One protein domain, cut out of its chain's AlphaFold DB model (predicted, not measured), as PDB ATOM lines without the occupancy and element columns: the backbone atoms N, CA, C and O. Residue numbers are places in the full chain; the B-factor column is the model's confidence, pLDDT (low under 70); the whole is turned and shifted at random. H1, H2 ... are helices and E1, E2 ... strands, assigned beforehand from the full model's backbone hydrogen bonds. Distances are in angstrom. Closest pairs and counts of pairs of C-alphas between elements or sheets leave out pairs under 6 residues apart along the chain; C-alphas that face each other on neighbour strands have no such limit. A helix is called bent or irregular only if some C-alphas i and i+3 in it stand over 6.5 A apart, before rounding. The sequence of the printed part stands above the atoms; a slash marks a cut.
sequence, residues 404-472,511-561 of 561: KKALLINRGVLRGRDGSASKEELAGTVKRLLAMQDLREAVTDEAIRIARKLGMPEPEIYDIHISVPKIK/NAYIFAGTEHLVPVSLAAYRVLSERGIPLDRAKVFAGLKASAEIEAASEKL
ATOM      1  N   LYS A 404      12.446  20.752  67.623       94.25
ATOM      2  CA  LYS A 404      12.069  22.154  67.867       94.25
ATOM      3  C   LYS A 404      11.676  22.350  69.327       94.25
ATOM      4  O   LYS A 404      11.260  21.413  69.989       94.25
ATOM      5  N   LYS A 405      11.819  23.574  69.842       95.19
ATOM      6  CA  LYS A 405      11.487  23.895  71.239       95.19
ATOM      7  C   LYS A 405       9.988  23.708  71.484       95.19
ATOM      8  O   LYS A 405       9.197  24.460  70.917       95.19
ATOM      9  N   ALA A 406       9.643  22.753  72.340       96.12
ATOM     10  CA  ALA A 406       8.303  22.568  72.881       96.12
ATOM     11  C   ALA A 406       8.137  23.303  74.222       96.12
ATOM     12  O   ALA A 406       7.060  23.805  74.524       96.12
ATOM     13  N   LEU A 407       9.204  23.427  75.014       95.81
ATOM     14  CA  LEU A 407       9.208  24.225  76.237       95.81
ATOM     15  C   LEU A 407      10.599  24.813  76.489       95.81
ATOM     16  O   LEU A 407      11.614  24.176  76.197       95.81
ATOM     17  N   LEU A 408      10.636  26.015  77.059       94.69
ATOM     18  CA  LEU A 408      11.841  26.684  77.541       94.69
ATOM     19  C   LEU A 408      11.691  26.940  79.039       94.69
ATOM     20  O   LEU A 408      10.638  27.409  79.458       94.69
ATOM     21  N   ILE A 409      12.727  26.663  79.828       94.62
ATOM     22  CA  ILE A 409      12.756  26.919  81.271       94.62
ATOM     23  C   ILE A 409      13.968  27.795  81.590       94.62
ATOM     24  O   ILE A 409      15.112  27.379  81.409       94.62
ATOM     25  N   ASN A 410      13.709  29.008  82.072       93.44
ATOM     26  CA  ASN A 410      14.699  29.998  82.495       93.44
ATOM     27  C   ASN A 410      14.082  30.961  83.525       93.44
ATOM     28  O   ASN A 410      12.891  30.866  83.826       93.44
ATOM     29  N   ARG A 411      14.866  31.912  84.051       91.94
ATOM     30  CA  ARG A 411      14.384  32.886  85.054       91.94
ATOM     31  C   ARG A 411      13.156  33.682  84.600       91.94
ATOM     32  O   ARG A 411      12.304  34.008  85.422       91.94
ATOM     33  N   GLY A 412      13.070  33.995  83.307       89.81
ATOM     34  CA  GLY A 412      12.016  34.838  82.741       89.81
ATOM     35  C   GLY A 412      10.642  34.167  82.689       89.81
ATOM     36  O   GLY A 412       9.629  34.853  82.823       89.81
ATOM     37  N   VAL A 413      10.599  32.841  82.520       91.88
ATOM     38  CA  VAL A 413       9.346  32.062  82.470       91.88
ATOM     39  C   VAL A 413       8.959  31.433  83.807       91.88
ATOM     40  O   VAL A 413       7.886  30.846  83.915       91.88
ATOM     41  N   LEU A 414       9.824  31.509  84.819       92.38
ATOM     42  CA  LEU A 414       9.522  31.043  86.168       92.38
ATOM     43  C   LEU A 414       8.835  32.161  86.962       92.38
ATOM     44  O   LEU A 414       9.249  33.320  86.901       92.38
ATOM     45  N   ARG A 415       7.796  31.810  87.724       88.38
ATOM     46  CA  ARG A 415       7.129  32.721  88.661       88.38
ATOM     47  C   ARG A 415       8.032  32.939  89.873       88.38
ATOM     48  O   ARG A 415       8.214  32.013  90.661       88.38
ATOM     49  N   GLY A 416       8.572  34.147  90.005       81.56
ATOM     50  CA  GLY A 416       9.232  34.611  91.227       81.56
ATOM     51  C   GLY A 416       8.275  35.388  92.129       81.56
ATOM     52  O   GLY A 416       7.189  35.784  91.694       81.56
ATOM     53  N   ARG A 417       8.685  35.647  93.377       71.75
ATOM     54  CA  ARG A 417       7.890  36.451  94.332       71.75
ATOM     55  C   ARG A 417       7.561  37.861  93.817       71.75
ATOM     56  O   ARG A 417       6.442  38.312  94.031       71.75
ATOM     57  N   ASP A 418       8.481  38.482  93.073       69.00
ATOM     58  CA  ASP A 418       8.373  39.864  92.568       69.00
ATOM     59  C   ASP A 418       8.336  39.946  91.026       69.00
ATOM     60  O   ASP A 418       8.719  40.946  90.421       69.00
ATOM     61  N   GLY A 419       7.900  38.871  90.358       74.38
ATOM     62  CA  GLY A 419       7.830  38.790  88.896       74.38
ATOM     63  C   GLY A 419       8.704  37.677  88.326       74.38
ATOM     64  O   GLY A 419       8.228  36.554  88.156       74.38
ATOM     65  N   SER A 420       9.960  37.978  87.979       76.44
ATOM     66  CA  SER A 420      10.928  36.974  87.501       76.44
ATOM     67  C   SER A 420      11.556  36.203  88.658       76.44
ATOM     68  O   SER A 420      11.800  36.785  89.713       76.44
ATOM     69  N   ALA A 421      11.889  34.931  88.440       85.88
ATOM     70  CA  ALA A 421      12.539  34.122  89.467       85.88
ATOM     71  C   ALA A 421      13.925  34.660  89.864       85.88
ATOM     72  O   ALA A 421      14.695  35.141  89.019       85.88
ATOM     73  N   SER A 422      14.262  34.545  91.147       89.62
ATOM     74  CA  SER A 422      15.612  34.795  91.658       89.62
ATOM     75  C   SER A 422      16.604  33.725  91.171       89.62
ATOM     76  O   SER A 422      16.220  32.703  90.587       89.62
ATOM     77  N   LYS A 423      17.905  33.944  91.398       87.06
ATOM     78  CA  LYS A 423      18.948  32.963  91.052       87.06
ATOM     79  C   LYS A 423      18.808  31.692  91.894       87.06
ATOM     80  O   LYS A 423      18.946  30.586  91.378       87.06
ATOM     81  N   GLU A 424      18.452  31.844  93.165       88.12
ATOM     82  CA  GLU A 424      18.226  30.753  94.115       88.12
ATOM     83  C   GLU A 424      16.990  29.934  93.725       88.12
ATOM     84  O   GLU A 424      17.017  28.701  93.744       88.12
ATOM     85  N   GLU A 425      15.912  30.609  93.312       91.00
ATOM     86  CA  GLU A 425      14.696  29.961  92.812       91.00
ATOM     87  C   GLU A 425      14.972  29.167  91.526       91.00
ATOM     88  O   GLU A 425      14.509  28.025  91.388       91.00
ATOM     89  N   LEU A 426      15.773  29.725  90.607       91.69
ATOM     90  CA  LEU A 426      16.240  29.007  89.423       91.69
ATOM     91  C   LEU A 426      17.080  27.788  89.819       91.69
ATOM     92  O   LEU A 426      16.775  26.680  89.381       91.69
ATOM     93  N   ALA A 427      18.100  27.956  90.661       90.50
ATOM     94  CA  ALA A 427      18.984  26.869  91.080       90.50
ATOM     95  C   ALA A 427      18.207  25.721  91.748       90.50
ATOM     96  O   ALA A 427      18.411  24.548  91.420       90.50
ATOM     97  N   GLY A 428      17.246  26.048  92.619       91.56
ATOM     98  CA  GLY A 428      16.340  25.070  93.220       91.56
ATOM     99  C   GLY A 428      15.474  24.347  92.184       91.56
ATOM    100  O   GLY A 428      15.262  23.138  92.287       91.56
ATOM    101  N   THR A 429      15.011  25.061  91.158       93.25
ATOM    102  CA  THR A 429      14.246  24.488  90.040       93.25
ATOM    103  C   THR A 429      15.096  23.530  89.207       93.25
ATOM    104  O   THR A 429      14.669  22.405  88.955       93.25
ATOM    105  N   VAL A 430      16.321  23.920  88.846       92.56
ATOM    106  CA  VAL A 430      17.264  23.066  88.105       92.56
ATOM    107  C   VAL A 430      17.593  21.802  88.895       92.56
ATOM    108  O   VAL A 430      17.562  20.707  88.335       92.56
ATOM    109  N   LYS A 431      17.824  21.917  90.209       92.62
ATOM    110  CA  LYS A 431      18.048  20.757  91.086       92.62
ATOM    111  C   LYS A 431      16.865  19.787  91.073       92.62
ATOM    112  O   LYS A 431      17.082  18.581  91.007       92.62
ATOM    113  N   ARG A 432      15.627  20.296  91.111       94.12
ATOM    114  CA  ARG A 432      14.420  19.458  91.005       94.12
ATOM    115  C   ARG A 432      14.333  18.770  89.649       94.12
ATOM    116  O   ARG A 432      14.117  17.568  89.621       94.12
ATOM    117  N   LEU A 433      14.551  19.497  88.553       93.94
ATOM    118  CA  LEU A 433      14.529  18.930  87.200       93.94
ATOM    119  C   LEU A 433      15.551  17.799  87.036       93.94
ATOM    120  O   LEU A 433      15.200  16.728  86.557       93.94
ATOM    121  N   LEU A 434      16.792  18.002  87.492       90.69
ATOM    122  CA  LEU A 434      17.852  16.985  87.436       90.69
ATOM    123  C   LEU A 434      17.551  15.735  88.281       90.69
ATOM    124  O   LEU A 434      18.120  14.677  88.024       90.69
ATOM    125  N   ALA A 435      16.683  15.845  89.289       92.00
ATOM    126  CA  ALA A 435      16.254  14.713  90.106       92.00
ATOM    127  C   ALA A 435      15.119  13.893  89.459       92.00
ATOM    128  O   ALA A 435      14.887  12.759  89.875       92.00
ATOM    129  N   MET A 436      14.421  14.431  88.450       93.69
ATOM    130  CA  MET A 436      13.315  13.749  87.766       93.69
ATOM    131  C   MET A 436      13.843  12.801  86.682       93.69
ATOM    132  O   MET A 436      13.920  13.164  85.510       93.69
ATOM    133  N   GLN A 437      14.196  11.575  87.073       88.38
ATOM    134  CA  GLN A 437      14.707  10.561  86.140       88.38
ATOM    135  C   GLN A 437      13.652  10.099  85.119       88.38
ATOM    136  O   GLN A 437      14.008   9.756  84.001       88.38
ATOM    137  N   ASP A 438      12.367  10.149  85.483       93.31
ATOM    138  CA  ASP A 438      11.226   9.691  84.679       93.31
ATOM    139  C   ASP A 438      10.532  10.825  83.892       93.31
ATOM    140  O   ASP A 438       9.408  10.677  83.402       93.31
ATOM    141  N   LEU A 439      11.141  12.020  83.841       94.81
ATOM    142  CA  LEU A 439      10.489  13.205  83.274       94.81
ATOM    143  C   LEU A 439      10.141  13.005  81.796       94.81
ATOM    144  O   LEU A 439       9.083  13.446  81.349       94.81
ATOM    145  N   ARG A 440      11.024  12.349  81.037       94.12
ATOM    146  CA  ARG A 440      10.815  12.103  79.608       94.12
ATOM    147  C   ARG A 440       9.640  11.154  79.387       94.12
ATOM    148  O   ARG A 440       8.778  11.475  78.569       94.12
ATOM    149  N   GLU A 441       9.553  10.047  80.127       94.12
ATOM    150  CA  GLU A 441       8.418   9.120  80.031       94.12
ATOM    151  C   GLU A 441       7.111   9.795  80.447       94.12
ATOM    152  O   GLU A 441       6.117   9.694  79.732       94.12
ATOM    153  N   ALA A 442       7.115  10.549  81.548       96.44
ATOM    154  CA  ALA A 442       5.920  11.228  82.039       96.44
ATOM    155  C   ALA A 442       5.373  12.261  81.038       96.44
ATOM    156  O   ALA A 442       4.162  12.328  80.813       96.44
ATOM    157  N   VAL A 443       6.258  13.046  80.412       97.25
ATOM    158  CA  VAL A 443       5.873  13.990  79.351       97.25
ATOM    159  C   VAL A 443       5.366  13.244  78.118       97.25
ATOM    160  O   VAL A 443       4.371  13.669  77.539       97.25
ATOM    161  N   THR A 444       5.987  12.123  77.747       96.19
ATOM    162  CA  THR A 444       5.549  11.292  76.612       96.19
ATOM    163  C   THR A 444       4.139  10.739  76.835       96.19
ATOM    164  O   THR A 444       3.261  10.922  75.992       96.19
ATOM    165  N   ASP A 445       3.877  10.145  78.001       96.19
ATOM    166  CA  ASP A 445       2.581   9.544  78.341       96.19
ATOM    167  C   ASP A 445       1.437  10.576  78.376       96.19
ATOM    168  O   ASP A 445       0.309  10.287  77.965       96.19
ATOM    169  N   GLU A 446       1.689  11.788  78.883       97.69
ATOM    170  CA  GLU A 446       0.703  12.879  78.833       97.69
ATOM    171  C   GLU A 446       0.561  13.448  77.413       97.69
ATOM    172  O   GLU A 446      -0.558  13.740  76.986       97.69
ATOM    173  N   ALA A 447       1.646  13.547  76.642       97.69
ATOM    174  CA  ALA A 447       1.590  14.034  75.267       97.69
ATOM    175  C   ALA A 447       0.751  13.112  74.376       97.69
ATOM    176  O   ALA A 447      -0.088  13.612  73.632       97.69
ATOM    177  N   ILE A 448       0.882  11.789  74.515       96.94
ATOM    178  CA  ILE A 448       0.032  10.798  73.829       96.94
ATOM    179  C   ILE A 448      -1.450  11.013  74.174       96.94
ATOM    180  O   ILE A 448      -2.305  11.060  73.286       96.94
ATOM    181  N   ARG A 449      -1.775  11.200  75.462       96.88
ATOM    182  CA  ARG A 449      -3.155  11.468  75.911       96.88
ATOM    183  C   ARG A 449      -3.721  12.747  75.297       96.88
ATOM    184  O   ARG A 449      -4.877  12.757  74.869       96.88
ATOM    185  N   ILE A 450      -2.925  13.813  75.249       97.25
ATOM    186  CA  ILE A 450      -3.319  15.088  74.645       97.25
ATOM    187  C   ILE A 450      -3.484  14.947  73.127       97.25
ATOM    188  O   ILE A 450      -4.499  15.401  72.596       97.25
ATOM    189  N   ALA A 451      -2.553  14.281  72.437       96.69
ATOM    190  CA  ALA A 451      -2.623  14.073  70.991       96.69
ATOM    191  C   ALA A 451      -3.913  13.340  70.596       96.69
ATOM    192  O   ALA A 451      -4.638  13.817  69.723       96.69
ATOM    193  N   ARG A 452      -4.273  12.266  71.315       96.12
ATOM    194  CA  ARG A 452      -5.534  11.529  71.107       96.12
ATOM    195  C   ARG A 452      -6.769  12.413  71.235       96.12
ATOM    196  O   ARG A 452      -7.660  12.342  70.397       96.12
ATOM    197  N   LYS A 453      -6.823  13.263  72.267       96.25
ATOM    198  CA  LYS A 453      -7.951  14.189  72.479       96.25
ATOM    199  C   LYS A 453      -8.065  15.238  71.374       96.25
ATOM    200  O   LYS A 453      -9.173  15.626  71.020       96.25
ATOM    201  N   LEU A 454      -6.933  15.694  70.844       95.06
ATOM    202  CA  LEU A 454      -6.877  16.707  69.790       95.06
ATOM    203  C   LEU A 454      -6.962  16.124  68.368       95.06
ATOM    204  O   LEU A 454      -7.030  16.896  67.415       95.06
ATOM    205  N   GLY A 455      -6.943  14.795  68.208       94.44
ATOM    206  CA  GLY A 455      -6.863  14.141  66.897       94.44
ATOM    207  C   GLY A 455      -5.535  14.399  66.173       94.44
ATOM    208  O   GLY A 455      -5.513  14.499  64.949       94.44
ATOM    209  N   MET A 456      -4.442  14.562  66.922       94.38
ATOM    210  CA  MET A 456      -3.092  14.825  66.408       94.38
ATOM    211  C   MET A 456      -2.219  13.559  66.438       94.38
ATOM    212  O   MET A 456      -2.519  12.645  67.208       94.38
ATOM    213  N   PRO A 457      -1.119  13.504  65.658       92.75
ATOM    214  CA  PRO A 457      -0.168  12.394  65.710       92.75
ATOM    215  C   PRO A 457       0.389  12.168  67.122       92.75
ATOM    216  O   PRO A 457       0.861  13.108  67.773       92.75
ATOM    217  N   GLU A 458       0.342  10.919  67.585       93.56
ATOM    218  CA  GLU A 458       0.881  10.510  68.885       93.56
ATOM    219  C   GLU A 458       2.419  10.529  68.838       93.56
ATOM    220  O   GLU A 458       2.980   9.899  67.944       93.56
ATOM    221  N   PRO A 459       3.104  11.256  69.743       91.38
ATOM    222  CA  PRO A 459       4.562  11.226  69.804       91.38
ATOM    223  C   PRO A 459       5.066   9.920  70.412       91.38
ATOM    224  O   PRO A 459       4.473   9.399  71.360       91.38
ATOM    225  N   GLU A 460       6.219   9.456  69.942       85.94
ATOM    226  CA  GLU A 460       6.997   8.411  70.596       85.94
ATOM    227  C   GLU A 460       8.120   9.019  71.451       85.94
ATOM    228  O   GLU A 460       8.416  10.218  71.406       85.94
ATOM    229  N   ILE A 461       8.790   8.185  72.251       82.69
ATOM    230  CA  ILE A 461       9.857   8.654  73.145       82.69
ATOM    231  C   ILE A 461      11.017   9.317  72.376       82.69
ATOM    232  O   ILE A 461      11.581  10.299  72.861       82.69
ATOM    233  N   TYR A 462      11.335   8.855  71.158       81.75
ATOM    234  CA  TYR A 462      12.367   9.444  70.283       81.75
ATOM    235  C   TYR A 462      11.964  10.774  69.638       81.75
ATOM    236  O   TYR A 462      12.802  11.424  69.011       81.75
ATOM    237  N   ASP A 463      10.707  11.194  69.780       87.75
ATOM    238  CA  ASP A 463      10.255  12.497  69.301       87.75
ATOM    239  C   ASP A 463      10.419  13.582  70.356       87.75
ATOM    240  O   ASP A 463      10.343  14.760  70.014       87.75
ATOM    241  N   ILE A 464      10.651  13.204  71.618       92.75
ATOM    242  CA  ILE A 464      10.728  14.106  72.766       92.75
ATOM    243  C   ILE A 464      12.123  14.022  73.374       92.75
ATOM    244  O   ILE A 464      12.539  12.969  73.851       92.75
ATOM    245  N   HIS A 465      12.824  15.151  73.435       93.06
ATOM    246  CA  HIS A 465      14.159  15.224  74.029       93.06
ATOM    247  C   HIS A 465      14.203  16.293  75.110       93.06
ATOM    248  O   HIS A 465      13.676  17.391  74.939       93.06
ATOM    249  N   ILE A 466      14.851  15.986  76.230       93.38
ATOM    250  CA  ILE A 466      14.942  16.892  77.374       93.38
ATOM    251  C   ILE A 466      16.410  17.206  77.628       93.38
ATOM    252  O   ILE A 466      17.228  16.302  77.780       93.38
ATOM    253  N   SER A 467      16.734  18.495  77.697       92.44
ATOM    254  CA  SER A 467      18.062  18.972  78.060       92.44
ATOM    255  C   SER A 467      17.975  19.897  79.265       92.44
ATOM    256  O   SER A 467      17.413  20.992  79.198       92.44
ATOM    257  N   VAL A 468      18.545  19.436  80.377       90.25
ATOM    258  CA  VAL A 468      18.678  20.195  81.622       90.25
ATOM    259  C   VAL A 468      20.171  20.318  81.923       90.25
ATOM    260  O   VAL A 468      20.734  19.461  82.612       90.25
ATOM    261  N   PRO A 469      20.863  21.323  81.358       85.44
ATOM    262  CA  PRO A 469      22.262  21.542  81.689       85.44
ATOM    263  C   PRO A 469      22.397  21.879  83.180       85.44
ATOM    264  O   PRO A 469      21.504  22.454  83.794       85.44
ATOM    265  N   LYS A 470      23.531  21.537  83.797       82.06
ATOM    266  CA  LYS A 470      23.854  22.112  85.111       82.06
ATOM    267  C   LYS A 470      24.121  23.605  84.922       82.06
ATOM    268  O   LYS A 470      24.695  23.988  83.902       82.06
ATOM    269  N   ILE A 471      23.773  24.425  85.912       75.94
ATOM    270  CA  ILE A 471      24.290  25.796  85.985       75.94
ATOM    271  C   ILE A 471      25.794  25.657  86.226       75.94
ATOM    272  O   ILE A 471      26.233  25.383  87.341       75.94
ATOM    273  N   LYS A 472      26.575  25.710  85.149       65.69
ATOM    274  CA  LYS A 472      28.030  25.723  85.224       65.69
ATOM    275  C   LYS A 472      28.454  27.179  85.312       65.69
ATOM    276  O   LYS A 472      28.153  27.957  84.409       65.69
ATOM    277  N   ASN A 511      19.322  28.288  80.247       92.31
ATOM    278  CA  ASN A 511      18.136  27.724  79.628       92.31
ATOM    279  C   ASN A 511      18.150  26.196  79.744       92.31
ATOM    280  O   ASN A 511      19.137  25.551  79.396       92.31
ATOM    281  N   ALA A 512      17.025  25.625  80.168       94.25
ATOM    282  CA  ALA A 512      16.699  24.218  79.970       94.25
ATOM    283  C   ALA A 512      15.587  24.085  78.927       94.25
ATOM    284  O   ALA A 512      14.747  24.976  78.771       94.25
ATOM    285  N   TYR A 513      15.591  22.971  78.207       95.69
ATOM    286  CA  TYR A 513      14.762  22.783  77.029       95.69
ATOM    287  C   TYR A 513      14.033  21.446  77.070       95.69
ATOM    288  O   TYR A 513      14.608  20.417  77.427       95.69
ATOM    289  N   ILE A 514      12.785  21.470  76.615       96.75
ATOM    290  CA  ILE A 514      12.084  20.285  76.129       96.75
ATOM    291  C   ILE A 514      11.881  20.500  74.634       96.75
ATOM    292  O   ILE A 514      11.329  21.519  74.209       96.75
ATOM    293  N   PHE A 515      12.371  19.565  73.835       96.56
ATOM    294  CA  PHE A 515      12.276  19.573  72.388       96.56
ATOM    295  C   PHE A 515      11.301  18.501  71.904       96.56
ATOM    296  O   PHE A 515      11.167  17.458  72.540       96.56
ATOM    297  N   ALA A 516      10.652  18.766  70.771       95.50
ATOM    298  CA  ALA A 516       9.742  17.846  70.105       95.50
ATOM    299  C   ALA A 516       9.946  17.826  68.577       95.50
ATOM    300  O   ALA A 516      10.426  18.811  67.997       95.50
ATOM    301  N   GLY A 517       9.523  16.742  67.919       91.44
ATOM    302  CA  GLY A 517       9.226  16.725  66.478       91.44
ATOM    303  C   GLY A 517       8.230  17.830  66.088       91.44
ATOM    304  O   GLY A 517       7.462  18.311  66.925       91.44
ATOM    305  N   THR A 518       8.253  18.287  64.833       90.81
ATOM    306  CA  THR A 518       7.487  19.486  64.421       90.81
ATOM    307  C   THR A 518       5.977  19.252  64.517       90.81
ATOM    308  O   THR A 518       5.238  20.125  64.963       90.81
ATOM    309  N   GLU A 519       5.541  18.056  64.147       92.25
ATOM    310  CA  GLU A 519       4.177  17.536  64.193       92.25
ATOM    311  C   GLU A 519       3.653  17.311  65.622       92.25
ATOM    312  O   GLU A 519       2.442  17.303  65.839       92.25
ATOM    313  N   HIS A 520       4.549  17.202  66.608       95.44
ATOM    314  CA  HIS A 520       4.213  16.918  68.004       95.44
ATOM    315  C   HIS A 520       4.370  18.132  68.930       95.44
ATOM    316  O   HIS A 520       4.171  18.009  70.138       95.44
ATOM    317  N   LEU A 521       4.700  19.318  68.399       96.19
ATOM    318  CA  LEU A 521       4.961  20.506  69.221       96.19
ATOM    319  C   LEU A 521       3.796  20.837  70.159       96.19
ATOM    320  O   LEU A 521       4.014  21.016  71.351       96.19
ATOM    321  N   VAL A 522       2.566  20.866  69.645       96.88
ATOM    322  CA  VAL A 522       1.375  21.214  70.435       96.88
ATOM    323  C   VAL A 522       1.130  20.237  71.596       96.88
ATOM    324  O   VAL A 522       1.113  20.695  72.745       96.88
ATOM    325  N   PRO A 523       0.967  18.914  71.368       97.69
ATOM    326  CA  PRO A 523       0.714  17.982  72.465       97.69
ATOM    327  C   PRO A 523       1.871  17.928  73.467       97.69
ATOM    328  O   PRO A 523       1.621  17.883  74.671       97.69
ATOM    329  N   VAL A 524       3.126  18.005  73.009       97.88
ATOM    330  CA  VAL A 524       4.298  17.948  73.897       97.88
ATOM    331  C   VAL A 524       4.443  19.221  74.729       97.88
ATOM    332  O   VAL A 524       4.733  19.126  75.918       97.88
ATOM    333  N   SER A 525       4.203  20.408  74.164       97.69
ATOM    334  CA  SER A 525       4.237  21.673  74.913       97.69
ATOM    335  C   SER A 525       3.233  21.682  76.066       97.69
ATOM    336  O   SER A 525       3.582  22.030  77.196       97.69
ATOM    337  N   LEU A 526       1.993  21.267  75.797       97.38
ATOM    338  CA  LEU A 526       0.938  21.207  76.808       97.38
ATOM    339  C   LEU A 526       1.229  20.135  77.865       97.38
ATOM    340  O   LEU A 526       1.070  20.398  79.058       97.38
ATOM    341  N   ALA A 527       1.706  18.961  77.442       97.94
ATOM    342  CA  ALA A 527       2.094  17.882  78.344       97.94
ATOM    343  C   ALA A 527       3.237  18.296  79.270       97.94
ATOM    344  O   ALA A 527       3.136  18.150  80.486       97.94
ATOM    345  N   ALA A 528       4.294  18.884  78.709       97.62
ATOM    346  CA  ALA A 528       5.433  19.390  79.457       97.62
ATOM    347  C   ALA A 528       5.006  20.420  80.509       97.62
ATOM    348  O   ALA A 528       5.398  20.312  81.670       97.62
ATOM    349  N   TYR A 529       4.161  21.384  80.133       97.38
ATOM    350  CA  TYR A 529       3.636  22.368  81.075       97.38
ATOM    351  C   TYR A 529       2.839  21.717  82.216       97.38
ATOM    352  O   TYR A 529       3.076  22.053  83.379       97.38
ATOM    353  N   ARG A 530       1.930  20.779  81.911       97.12
ATOM    354  CA  ARG A 530       1.115  20.080  82.922       97.12
ATOM    355  C   ARG A 530       1.975  19.263  83.875       97.12
ATOM    356  O   ARG A 530       1.935  19.511  85.075       97.12
ATOM    357  N   VAL A 531       2.812  18.375  83.339       97.81
ATOM    358  CA  VAL A 531       3.672  17.481  84.127       97.81
ATOM    359  C   VAL A 531       4.600  18.276  85.043       97.81
ATOM    360  O   VAL A 531       4.732  17.958  86.222       97.81
ATOM    361  N   LEU A 532       5.228  19.341  84.538       97.38
ATOM    362  CA  LEU A 532       6.117  20.167  85.353       97.38
ATOM    363  C   LEU A 532       5.354  20.963  86.420       97.38
ATOM    364  O   LEU A 532       5.824  21.049  87.555       97.38
ATOM    365  N   SER A 533       4.181  21.507  86.088       95.94
ATOM    366  CA  SER A 533       3.346  22.242  87.049       95.94
ATOM    367  C   SER A 533       2.845  21.329  88.174       95.94
ATOM    368  O   SER A 533       2.940  21.692  89.344       95.94
ATOM    369  N   GLU A 534       2.389  20.120  87.838       96.38
ATOM    370  CA  GLU A 534       1.978  19.086  88.802       96.38
ATOM    371  C   GLU A 534       3.135  18.654  89.710       96.38
ATOM    372  O   GLU A 534       2.944  18.400  90.897       96.38
ATOM    373  N   ARG A 535       4.361  18.639  89.175       95.75
ATOM    374  CA  ARG A 535       5.594  18.334  89.918       95.75
ATOM    375  C   ARG A 535       6.206  19.551  90.626       95.75
ATOM    376  O   ARG A 535       7.359  19.503  91.057       95.75
ATOM    377  N   GLY A 536       5.451  20.644  90.769       92.94
ATOM    378  CA  GLY A 536       5.837  21.801  91.579       92.94
ATOM    379  C   GLY A 536       6.890  22.713  90.942       92.94
ATOM    380  O   GLY A 536       7.617  23.413  91.652       92.94
ATOM    381  N   ILE A 537       7.016  22.713  89.616       95.25
ATOM    382  CA  ILE A 537       7.824  23.700  88.893       95.25
ATOM    383  C   ILE A 537       6.962  24.949  88.649       95.25
ATOM    384  O   ILE A 537       5.930  24.851  87.984       95.25
ATOM    385  N   PRO A 538       7.349  26.129  89.169       93.12
ATOM    386  CA  PRO A 538       6.500  27.318  89.144       93.12
ATOM    387  C   PRO A 538       6.563  28.025  87.780       93.12
ATOM    388  O   PRO A 538       7.186  29.073  87.642       93.12
ATOM    389  N   LEU A 539       5.939  27.451  86.753       94.00
ATOM    390  CA  LEU A 539       5.901  28.029  85.405       94.00
ATOM    391  C   LEU A 539       4.875  29.170  85.309       94.00
ATOM    392  O   LEU A 539       3.736  29.061  85.766       94.00
ATOM    393  N   ASP A 540       5.262  30.271  84.669       92.31
ATOM    394  CA  ASP A 540       4.373  31.386  84.356       92.31
ATOM    395  C   ASP A 540       3.616  31.115  83.051       92.31
ATOM    396  O   ASP A 540       4.154  31.282  81.954       92.31
ATOM    397  N   ARG A 541       2.344  30.710  83.164       89.88
ATOM    398  CA  ARG A 541       1.485  30.357  82.021       89.88
ATOM    399  C   ARG A 541       1.417  31.429  80.928       89.88
ATOM    400  O   ARG A 541       1.302  31.059  79.764       89.88
ATOM    401  N   ALA A 542       1.495  32.714  81.285       87.50
ATOM    402  CA  ALA A 542       1.425  33.813  80.320       87.50
ATOM    403  C   ALA A 542       2.708  33.954  79.482       87.50
ATOM    404  O   ALA A 542       2.687  34.539  78.402       87.50
ATOM    405  N   LYS A 543       3.832  33.423  79.977       90.75
ATOM    406  CA  LYS A 543       5.155  33.561  79.354       90.75
ATOM    407  C   LYS A 543       5.685  32.252  78.782       90.75
ATOM    408  O   LYS A 543       6.449  32.281  77.827       90.75
ATOM    409  N   VAL A 544       5.289  31.111  79.346       91.75
ATOM    410  CA  VAL A 544       5.894  29.799  79.061       91.75
ATOM    411  C   VAL A 544       5.788  29.374  77.591       91.75
ATOM    412  O   VAL A 544       6.700  28.730  77.075       91.75
ATOM    413  N   PHE A 545       4.715  29.768  76.899       93.81
ATOM    414  CA  PHE A 545       4.536  29.495  75.468       93.81
ATOM    415  C   PHE A 545       4.837  30.698  74.572       93.81
ATOM    416  O   PHE A 545       4.810  30.568  73.345       93.81
ATOM    417  N   ALA A 546       5.151  31.861  75.148       89.00
ATOM    418  CA  ALA A 546       5.455  33.060  74.384       89.00
ATOM    419  C   ALA A 546       6.766  32.876  73.600       89.00
ATOM    420  O   ALA A 546       7.780  32.424  74.131       89.00
ATOM    421  N   GLY A 547       6.748  33.207  72.306       84.69
ATOM    422  CA  GLY A 547       7.921  33.081  71.434       84.69
ATOM    423  C   GLY A 547       8.277  31.646  71.018       84.69
ATOM    424  O   GLY A 547       9.295  31.439  70.350       84.69
ATOM    425  N   LEU A 548       7.461  30.646  71.374       91.69
ATOM    426  CA  LEU A 548       7.558  29.312  70.780       91.69
ATOM    427  C   LEU A 548       7.003  29.319  69.353       91.69
ATOM    428  O   LEU A 548       6.076  30.059  69.034       91.69
ATOM    429  N   LYS A 549       7.548  28.449  68.492       89.94
ATOM    430  CA  LYS A 549       7.144  28.370  67.078       89.94
ATOM    431  C   LYS A 549       5.646  28.079  66.919       89.94
ATOM    432  O   LYS A 549       5.041  28.635  66.016       89.94
ATOM    433  N   ALA A 550       5.092  27.240  67.796       91.50
ATOM    434  CA  ALA A 550       3.695  26.814  67.761       91.50
ATOM    435  C   ALA A 550       2.801  27.534  68.793       91.50
ATOM    436  O   ALA A 550       1.796  26.992  69.241       91.50
ATOM    437  N   SER A 551       3.195  28.733  69.250       92.81
ATOM    438  CA  SER A 551       2.543  29.428  70.374       92.81
ATOM    439  C   SER A 551       1.029  29.594  70.176       92.81
ATOM    440  O   SER A 551       0.252  29.221  71.050       92.81
ATOM    441  N   ALA A 552       0.598  30.060  68.999       92.81
ATOM    442  CA  ALA A 552      -0.820  30.262  68.702       92.81
ATOM    443  C   ALA A 552      -1.615  28.945  68.657       92.81
ATOM    444  O   ALA A 552      -2.730  28.890  69.175       92.81
ATOM    445  N   GLU A 553      -1.052  27.876  68.080       94.50
ATOM    446  CA  GLU A 553      -1.729  26.575  68.055       94.50
ATOM    447  C   GLU A 553      -1.801  25.941  69.449       94.50
ATOM    448  O   GLU A 553      -2.802  25.305  69.775       94.50
ATOM    449  N   ILE A 554      -0.775  26.143  70.284       93.94
ATOM    450  CA  ILE A 554      -0.761  25.693  71.681       93.94
ATOM    451  C   ILE A 554      -1.881  26.371  72.474       93.94
ATOM    452  O   ILE A 554      -2.618  25.679  73.175       93.94
ATOM    453  N   GLU A 555      -2.046  27.692  72.350       93.44
ATOM    454  CA  GLU A 555      -3.120  28.412  73.047       93.44
ATOM    455  C   GLU A 555      -4.505  27.953  72.576       93.44
ATOM    456  O   GLU A 555      -5.341  27.576  73.395       93.44
ATOM    457  N   ALA A 556      -4.718  27.856  71.261       92.38
ATOM    458  CA  ALA A 556      -5.987  27.388  70.702       92.38
ATOM    459  C   ALA A 556      -6.320  25.936  71.098       92.38
ATOM    460  O   ALA A 556      -7.485  25.581  71.274       92.38
ATOM    461  N   ALA A 557      -5.311  25.071  71.226       92.19
ATOM    462  CA  ALA A 557      -5.490  23.708  71.717       92.19
ATOM    463  C   ALA A 557      -5.746  23.665  73.231       92.19
ATOM    464  O   ALA A 557      -6.533  22.838  73.688       92.19
ATOM    465  N   SER A 558      -5.126  24.566  73.999       91.06
ATOM    466  CA  SER A 558      -5.336  24.693  75.444       91.06
ATOM    467  C   SER A 558      -6.770  25.087  75.796       91.06
ATOM    468  O   SER A 558      -7.229  24.695  76.858       91.06
ATOM    469  N   GLU A 559      -7.466  25.848  74.948       89.19
ATOM    470  CA  GLU A 559      -8.880  26.214  75.152       89.19
ATOM    471  C   GLU A 559      -9.850  25.052  74.881       89.19
ATOM    472  O   GLU A 559     -10.977  25.048  75.375       89.19
ATOM    473  N   LYS A 560      -9.426  24.060  74.087       85.56
ATOM    474  CA  LYS A 560     -10.237  22.888  73.715       85.56
ATOM    475  C   LYS A 560     -10.146  21.733  74.717       85.56
ATOM    476  O   LYS A 560     -10.941  20.799  74.615       85.56
ATOM    477  N   LEU A 561      -9.155  21.754  75.610       86.12
ATOM    478  CA  LEU A 561      -8.831  20.689  76.572       86.12
ATOM    479  C   LEU A 561      -9.198  21.087  77.992       86.12
ATOM    480  O   LEU A 561      -9.559  20.150  78.740       86.12
TER     481      LEU A 561
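AT A GLANCE: This is residues 404 to 472 and 511 to 561 of the 561 residues of the protein "HDc domain-containing protein" of Clostridiales bacterium (UniProt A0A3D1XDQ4). A small three-stranded sheet is a wall with helices H3 and H2 packed on one face and its other face bare; H3 lies over the sheet, and H2 crosses H3 steeply. H1 grazes the sheet, the short H4 lies near E1, and H5 packs on residues 522 to 526 of H3. The printed part has 120 residues, with five named helices and three named strands in the order E1, H1, H2, E2, E3, H3, H4, H5. The sheet runs E1, E3, E2, all antiparallel, and the class is mixed, helices and strands. The whole is compact, with a radius of gyration of the C-alphas of 13.6 A and spans of 40 by 27 by 22 A.

IN THESE COORDINATES: E1, residues 404 to 409, begins with C-alpha 404 at (12.069, 22.154, 67.867) and is 14.2 A long. H1 is residues 423 to 435, 18.5 A, and H2 is residues 439 to 454, 22.3 A. E2 is residues 464 to 467 and E3 residues 512 to 516. H3, residues 518 to 534, is 25.0 A long and begins at (7.487, 19.486, 64.421); it has a kink of 32 degrees near residue 525 and is irregular, with C-alphas 519 and 522 7.8 A apart. H4 is residues 541 to 544, and H5, residues 551 to 558, ends at (-5.336, 24.693, 75.444).

HOW THE PARTS SIT: E1 and E3 are antiparallel at 153 degrees, with N 406 and O 514 2.8 A apart, within hydrogen-bond range. E3 and E2 are antiparallel at 166 degrees, with N 467 and O 513 at 2.9 A. E1, H1, H2 and E2 form a split strand-helix-strand unit, two strands running the same way with E3 between them, and its crossover is right-handed. H2 and H3 on one face of the sheet make two layers. H3 has a height over the sheet of 7.2 A, and its closest C-alphas to E1 are Ser 525 and Ala 406, 4.6 A. H2 and H3 touch at a steep tilt of 62 degrees, opposite ways; their closest C-alphas, Ala 447 and Pro 523, are 4.9 A apart. H3 touches H5 with residues 522 to 526 alone, the C-alphas of Val 522 and Ile 554 coming closest at 5.1 A. H1 only grazes the sheet with residues 426 to 434, and H4 with 543 to 544. Every O i to N i+4 pair is within hydrogen-bond range in H1, H2 and H5, 11 of 13 in H3; H4 is too short for one.

THE WHOLE: The farthest C-alphas, Gly 455 and Lys 472, are 41.1 A apart. Residues 473 to 510 are not printed, and C-alphas 472 and 511 are 11.5 A apart across the cut. The link from E1 to H1 is long. Residues 418 and 472 have pLDDT under 70.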